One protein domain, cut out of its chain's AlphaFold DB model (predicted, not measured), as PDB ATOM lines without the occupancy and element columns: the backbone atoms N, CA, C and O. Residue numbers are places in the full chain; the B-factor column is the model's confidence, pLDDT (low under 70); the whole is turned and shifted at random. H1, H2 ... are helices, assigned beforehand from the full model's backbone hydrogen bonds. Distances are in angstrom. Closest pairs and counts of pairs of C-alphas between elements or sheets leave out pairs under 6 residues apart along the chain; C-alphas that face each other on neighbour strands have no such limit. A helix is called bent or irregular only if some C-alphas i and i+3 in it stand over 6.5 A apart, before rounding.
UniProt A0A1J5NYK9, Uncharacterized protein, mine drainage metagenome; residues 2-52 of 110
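Overview. This is residues 2 to 52 of the 110 residues of an uncharacterized protein of mine drainage metagenome (UniProt A0A1J5NYK9). Picture a flat, wide-open U made of two helices: H1 is the shorter arm, H2 the longer one that runs back, and residues 20 to 24 join them at the closed end. The space between the arms is empty, and H2 reaches well past the beginning of H1. The printed part has 51 residues with two named helices, H1 then H2, and no named strand; the class is all helix. It is extended, with a radius of gyration of the C-alphas of 16.3 A, and it spans 47 by 34 by 6 A.

Arrangement. Begin at H1, residues 2 to 19, and compare its first and last C-alphas: x rises while y and z fall. In H2, residues 25 to 51, x falls while y and z rise. H1 and H2 are apart, with no C-alpha of the one within 8 A of the other. Look near residue 13 for a kink of 30 degrees in H1. H1 is also irregular: C-alphas 14 and 17 are 7.1 A apart. Of the O i to N i+4 pairs, 12 of 14 are within hydrogen-bond range in H1 and 22 of 23 in H2.

Along the chain. Find C-alpha 2 at (-28.047, -20.554, 8.823); from there H1 runs 25.2 A to C-alpha 19 at (-14.376, -33.873, -7.601). After a tight link of 5 residues, H2 runs 39.6 A from C-alpha 25 to C-alpha 51 at (-46.033, -3.714, -7.508).

Size, cuts and confidence. The two C-alphas farthest apart are those of Ala 18 and Ala 52, at 46.9 A. Residues 2 to 52 stand free, and the printed part has no cut. The mean pLDDT of the printed part is 71.1; 21 residues are under 70, among them residues 15 to 23 and 47 to 52.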
ATOM      1  N   LEU A   2     -29.460 -20.488   8.377       63.22
ATOM      2  CA  LEU A   2     -28.047 -20.554   8.823       63.22
ATOM      3  C   LEU A   2     -27.517 -21.978   9.088       63.22
ATOM      4  O   LEU A   2     -26.417 -22.310   8.666       63.22
ATOM      5  N   TYR A   3     -28.297 -22.839   9.748       66.06
ATOM      6  CA  TYR A   3     -27.869 -24.216  10.040       66.06
ATOM      7  C   TYR A   3     -27.709 -25.061   8.764       66.06
ATOM      8  O   TYR A   3     -26.710 -25.750   8.583       66.06
ATOM      9  N   THR A   4     -28.662 -24.949   7.836       70.69
ATOM     10  CA  THR A   4     -28.642 -25.663   6.551       70.69
ATOM     11  C   THR A   4     -27.514 -25.183   5.639       70.69
ATOM     12  O   THR A   4     -26.895 -26.006   4.972       70.69
ATOM     13  N   THR A   5     -27.198 -23.881   5.634       72.50
ATOM     14  CA  THR A   5     -26.059 -23.359   4.863       72.50
ATOM     15  C   THR A   5     -24.722 -23.708   5.505       72.50
ATOM     16  O   THR A   5     -23.820 -24.095   4.781       72.50
ATOM     17  N   MET A   6     -24.581 -23.668   6.836       78.38
ATOM     18  CA  MET A   6     -23.341 -24.100   7.502       78.38
ATOM     19  C   MET A   6     -23.021 -25.572   7.231       78.38
ATOM     20  O   MET A   6     -21.890 -25.898   6.874       78.38
ATOM     21  N   VAL A   7     -24.015 -26.454   7.365       76.94
ATOM     22  CA  VAL A   7     -23.840 -27.886   7.087       76.94
ATOM     23  C   VAL A   7     -23.546 -28.112   5.601       76.94
ATOM     24  O   VAL A   7     -22.603 -28.828   5.274       76.94
ATOM     25  N   GLY A   8     -24.279 -27.452   4.697       71.62
ATOM     26  CA  GLY A   8     -24.051 -27.548   3.253       71.62
ATOM     27  C   GLY A   8     -22.655 -27.079   2.830       71.62
ATOM     28  O   GLY A   8     -21.976 -27.779   2.080       71.62
ATOM     29  N   THR A   9     -22.185 -25.946   3.360       76.19
ATOM     30  CA  THR A   9     -20.843 -25.414   3.085       76.19
ATOM     31  C   THR A   9     -19.752 -26.343   3.608       76.19
ATOM     32  O   THR A   9     -18.788 -26.604   2.894       76.19
ATOM     33  N   LEU A  10     -19.890 -26.895   4.818       78.06
ATOM     34  CA  LEU A  10     -18.892 -27.819   5.377       78.06
ATOM     35  C   LEU A  10     -18.785 -29.117   4.566       78.06
ATOM     36  O   LEU A  10     -17.679 -29.552   4.247       78.06
ATOM     37  N   VAL A  11     -19.923 -29.706   4.190       76.19
ATOM     38  CA  VAL A  11     -19.970 -30.956   3.414       76.19
ATOM     39  C   VAL A  11     -19.414 -30.756   2.000       76.19
ATOM     40  O   VAL A  11     -18.616 -31.564   1.530       76.19
ATOM     41  N   THR A  12     -19.774 -29.657   1.333       71.06
ATOM     42  CA  THR A  12     -19.273 -29.351  -0.020       71.06
ATOM     43  C   THR A  12     -17.790 -28.964  -0.027       71.06
ATOM     44  O   THR A  12     -17.065 -29.393  -0.922       71.06
ATOM     45  N   THR A  13     -17.299 -28.257   1.000       78.00
ATOM     46  CA  THR A  13     -15.861 -27.941   1.166       78.00
ATOM     47  C   THR A  13     -15.014 -29.199   1.342       78.00
ATOM     48  O   THR A  13     -13.911 -29.281   0.805       78.00
ATOM     49  N   ALA A  14     -15.525 -30.210   2.048       73.31
ATOM     50  CA  ALA A  14     -14.823 -31.481   2.209       73.31
ATOM     51  C   ALA A  14     -14.802 -32.330   0.919       73.31
ATOM     52  O   ALA A  14     -13.858 -33.086   0.705       73.31
ATOM     53  N   ALA A  15     -15.812 -32.197   0.051       67.50
ATOM     54  CA  ALA A  15     -15.920 -32.941  -1.211       67.50
ATOM     55  C   ALA A  15     -15.142 -32.303  -2.382       67.50
ATOM     56  O   ALA A  15     -14.807 -32.978  -3.355       67.50
ATOM     57  N   LEU A  16     -14.823 -31.011  -2.273       64.94
ATOM     58  CA  LEU A  16     -14.124 -30.201  -3.275       64.94
ATOM     59  C   LEU A  16     -12.822 -30.819  -3.833       64.94
ATOM     60  O   LEU A  16     -12.685 -30.861  -5.055       64.94
ATOM     61  N   PRO A  17     -11.884 -31.345  -3.019       65.31
ATOM     62  CA  PRO A  17     -10.631 -31.888  -3.549       65.31
ATOM     63  C   PRO A  17     -10.790 -33.219  -4.302       65.31
ATOM     64  O   PRO A  17      -9.908 -33.574  -5.078       65.31
ATOM     65  N   ALA A  18     -11.894 -33.951  -4.114       63.25
ATOM     66  CA  ALA A  18     -12.119 -35.246  -4.763       63.25
ATOM     67  C   ALA A  18     -12.801 -35.139  -6.142       63.25
ATOM     68  O   ALA A  18     -12.706 -36.067  -6.941       63.25
ATOM     69  N   VAL A  19     -13.496 -34.030  -6.421       65.88
ATOM     70  CA  VAL A  19     -14.376 -33.873  -7.601       65.88
ATOM     71  C   VAL A  19     -13.984 -32.659  -8.458       65.88
ATOM     72  O   VAL A  19     -14.659 -32.334  -9.431       65.88
ATOM     73  N   TRP A  20     -12.889 -31.970  -8.122       63.78
ATOM     74  CA  TRP A  20     -12.449 -30.780  -8.850       63.78
ATOM     75  C   TRP A  20     -12.144 -31.093 -10.323       63.78
ATOM     76  O   TRP A  20     -11.165 -31.763 -10.650       63.78
ATOM     77  N   GLN A  21     -12.986 -30.574 -11.214       67.75
ATOM     78  CA  GLN A  21     -12.808 -30.607 -12.662       67.75
ATOM     79  C   GLN A  21     -12.383 -29.203 -13.123       67.75
ATOM     80  O   GLN A  21     -12.998 -28.219 -12.702       67.75
ATOM     81  N   PRO A  22     -11.343 -29.063 -13.963       68.94
ATOM     82  CA  PRO A  22     -10.974 -27.768 -14.517       68.94
ATOM     83  C   PRO A  22     -12.104 -27.242 -15.412       68.94
ATOM     84  O   PRO A  22     -12.500 -27.894 -16.374       68.94
ATOM     85  N   VAL A  23     -12.613 -26.057 -15.074       63.94
ATOM     86  CA  VAL A  23     -13.700 -25.385 -15.801       63.94
ATOM     87  C   VAL A  23     -13.226 -25.042 -17.214       63.94
ATOM     88  O   VAL A  23     -12.243 -24.313 -17.376       63.94
ATOM     89  N   ALA A  24     -13.902 -25.558 -18.241       73.94
ATOM     90  CA  ALA A  24     -13.566 -25.235 -19.620       73.94
ATOM     91  C   ALA A  24     -13.978 -23.787 -19.933       73.94
ATOM     92  O   ALA A  24     -14.966 -23.275 -19.411       73.94
ATOM     93  N   GLY A  25     -13.253 -23.102 -20.822       73.19
ATOM     94  CA  GLY A  25     -13.542 -21.696 -21.151       73.19
ATOM     95  C   GLY A  25     -14.962 -21.450 -21.686       73.19
ATOM     96  O   GLY A  25     -15.498 -20.358 -21.517       73.19
ATOM     97  N   MET A  26     -15.592 -22.470 -22.280       68.50
ATOM     98  CA  MET A  26     -16.985 -22.420 -22.744       68.50
ATOM     99  C   MET A  26     -17.993 -22.424 -21.581       68.50
ATOM    100  O   MET A  26     -19.033 -21.770 -21.661       68.50
ATOM    101  N   ASP A  27     -17.663 -23.085 -20.468       67.25
ATOM    102  CA  ASP A  27     -18.536 -23.190 -19.294       67.25
ATOM    103  C   ASP A  27     -18.692 -21.836 -18.589       67.25
ATOM    104  O   ASP A  27     -19.734 -21.556 -18.002       67.25
ATOM    105  N   LEU A  28     -17.705 -20.940 -18.712       77.31
ATOM    106  CA  LEU A  28     -17.793 -19.569 -18.196       77.31
ATOM    107  C   LEU A  28     -18.930 -18.772 -18.846       77.31
ATOM    108  O   LEU A  28     -19.596 -17.988 -18.169       77.31
ATOM    109  N   VAL A  29     -19.179 -18.984 -20.142       76.50
ATOM    110  CA  VAL A  29     -20.282 -18.325 -20.857       76.50
ATOM    111  C   VAL A  29     -21.624 -18.881 -20.382       76.50
ATOM    112  O   VAL A  29     -22.552 -18.112 -20.134       76.50
ATOM    113  N   LEU A  30     -21.715 -20.200 -20.180       68.62
ATOM    114  CA  LEU A  30     -22.906 -20.846 -19.623       68.62
ATOM    115  C   LEU A  30     -23.184 -20.373 -18.190       68.62
ATOM    116  O   LEU A  30     -24.326 -20.048 -17.866       68.62
ATOM    117  N   PHE A  31     -22.155 -20.237 -17.351       74.00
ATOM    118  CA  PHE A  31     -22.297 -19.692 -16.000       74.00
ATOM    119  C   PHE A  31     -22.741 -18.231 -16.000       74.00
ATOM    120  O   PHE A  31     -23.610 -17.862 -15.211       74.00
ATOM    121  N   ALA A  32     -22.207 -17.402 -16.900       79.19
ATOM    122  CA  ALA A  32     -22.662 -16.024 -17.052       79.19
ATOM    123  C   ALA A  32     -24.134 -15.956 -17.502       79.19
ATOM    124  O   ALA A  32     -24.907 -15.146 -16.983       79.19
ATOM    125  N   LEU A  33     -24.553 -16.832 -18.419       73.44
ATOM    126  CA  LEU A  33     -25.934 -16.890 -18.902       73.44
ATOM    127  C   LEU A  33     -26.909 -17.337 -17.802       73.44
ATOM    128  O   LEU A  33     -27.926 -16.685 -17.575       73.44
ATOM    129  N   ILE A  34     -26.580 -18.403 -17.068       72.62
ATOM    130  CA  ILE A  34     -27.391 -18.889 -15.941       72.62
ATOM    131  C   ILE A  34     -27.446 -17.835 -14.829       72.62
ATOM    132  O   ILE A  34     -28.518 -17.558 -14.292       72.62
ATOM    133  N   GLY A  35     -26.313 -17.202 -14.512       77.50
ATOM    134  CA  GLY A  35     -26.238 -16.146 -13.504       77.50
ATOM    135  C   GLY A  35     -27.093 -14.931 -13.861       77.50
ATOM    136  O   GLY A  35     -27.840 -14.433 -13.019       77.50
ATOM    137  N   THR A  36     -27.046 -14.477 -15.114       78.25
ATOM    138  CA  THR A  36     -27.875 -13.353 -15.579       78.25
ATOM    139  C   THR A  36     -29.360 -13.704 -15.630       78.25
ATOM    140  O   THR A  36     -30.174 -12.908 -15.168       78.25
ATOM    141  N   MET A  37     -29.732 -14.901 -16.096       73.44
ATOM    142  CA  MET A  37     -31.124 -15.373 -16.071       73.44
ATOM    143  C   MET A  37     -31.669 -15.491 -14.642       73.44
ATOM    144  O   MET A  37     -32.764 -15.007 -14.362       73.44
ATOM    145  N   GLY A  38     -30.895 -16.064 -13.716       74.12
ATOM    146  CA  GLY A  38     -31.277 -16.177 -12.307       74.12
ATOM    147  C   GLY A  38     -31.377 -14.821 -11.600       74.12
ATOM    148  O   GLY A  38     -32.266 -14.618 -10.768       74.12
ATOM    149  N   LEU A  39     -30.506 -13.870 -11.950       78.69
ATOM    150  CA  LEU A  39     -30.578 -12.494 -11.457       78.69
ATOM    151  C   LEU A  39     -31.837 -11.791 -11.968       78.69
ATOM    152  O   LEU A  39     -32.552 -11.177 -11.180       78.69
ATOM    153  N   LEU A  40     -32.132 -11.903 -13.265       76.00
ATOM    154  CA  LEU A  40     -33.327 -11.316 -13.868       76.00
ATOM    155  C   LEU A  40     -34.604 -11.932 -13.289       76.00
ATOM    156  O   LEU A  40     -35.517 -11.192 -12.937       76.00
ATOM    157  N   GLY A  41     -34.652 -13.256 -13.116       73.88
ATOM    158  CA  GLY A  41     -35.788 -13.948 -12.503       73.88
ATOM    159  C   GLY A  41     -36.070 -13.462 -11.079       73.88
ATOM    160  O   GLY A  41     -37.193 -13.064 -10.767       73.88
ATOM    161  N   GLN A  42     -35.038 -13.390 -10.233       73.62
ATOM    162  CA  GLN A  42     -35.182 -12.835  -8.882       73.62
ATOM    163  C   GLN A  42     -35.547 -11.350  -8.901       73.62
ATOM    164  O   GLN A  42     -36.381 -10.915  -8.111       73.62
ATOM    165  N   PHE A  43     -34.975 -10.566  -9.813       75.81
ATOM    166  CA  PHE A  43     -35.302  -9.151  -9.951       75.81
ATOM    167  C   PHE A  43     -36.776  -8.940 -10.319       75.81
ATOM    168  O   PHE A  43     -37.445  -8.108  -9.705       75.81
ATOM    169  N   PHE A  44     -37.310  -9.717 -11.265       74.25
ATOM    170  CA  PHE A  44     -38.728  -9.676 -11.622       74.25
ATOM    171  C   PHE A  44     -39.628 -10.123 -10.472       74.25
ATOM    172  O   PHE A  44     -40.645  -9.474 -10.236       74.25
ATOM    173  N   LEU A  45     -39.242 -11.155  -9.714       68.69
ATOM    174  CA  LEU A  45     -39.975 -11.573  -8.517       68.69
ATOM    175  C   LEU A  45     -40.030 -10.456  -7.471       68.69
ATOM    176  O   LEU A  45     -41.111 -10.102  -7.005       68.69
ATOM    177  N   ILE A  46     -38.889  -9.840  -7.151       73.50
ATOM    178  CA  ILE A  46     -38.819  -8.719  -6.202       73.50
ATOM    179  C   ILE A  46     -39.691  -7.555  -6.692       73.50
ATOM    180  O   ILE A  46     -40.465  -6.990  -5.919       73.50
ATOM    181  N   ARG A  47     -39.624  -7.228  -7.989       69.31
ATOM    182  CA  ARG A  47     -40.461  -6.190  -8.602       69.31
ATOM    183  C   ARG A  47     -41.953  -6.521  -8.512       69.31
ATOM    184  O   ARG A  47     -42.729  -5.636  -8.154       69.31
ATOM    185  N   ALA A  48     -42.354  -7.764  -8.776       65.00
ATOM    186  CA  ALA A  48     -43.741  -8.213  -8.675       65.00
ATOM    187  C   ALA A  48     -44.284  -8.068  -7.245       65.00
ATOM    188  O   ALA A  48     -45.377  -7.537  -7.060       65.00
ATOM    189  N   PHE A  49     -43.486  -8.429  -6.233       64.94
ATOM    190  CA  PHE A  49     -43.846  -8.223  -4.827       64.94
ATOM    191  C   PHE A  49     -43.953  -6.742  -4.434       64.94
ATOM    192  O   PHE A  49     -44.729  -6.411  -3.544       64.94
ATOM    193  N   THR A  50     -43.208  -5.842  -5.084       65.31
ATOM    194  CA  THR A  50     -43.329  -4.392  -4.831       65.31
ATOM    195  C   THR A  50     -44.486  -3.712  -5.565       65.31
ATOM    196  O   THR A  50     -44.897  -2.630  -5.155       65.31
ATOM    197  N   LEU A  51     -44.996  -4.304  -6.650       60.41
ATOM    198  CA  LEU A  51     -46.033  -3.714  -7.508       60.41
ATOM    199  C   LEU A  51     -47.444  -4.264  -7.239       60.41
ATOM    200  O   LEU A  51     -48.413  -3.582  -7.561       60.41
ATOM    201  N   ALA A  52     -47.580  -5.463  -6.662       56.06
ATOM    202  CA  ALA A  52     -48.869  -6.104  -6.400       56.06
ATOM    203  C   ALA A  52     -49.012  -6.542  -4.933       56.06
ATOM    204  O   ALA A  52     -48.068  -7.048  -4.328       56.06
TER     205      ALA A  52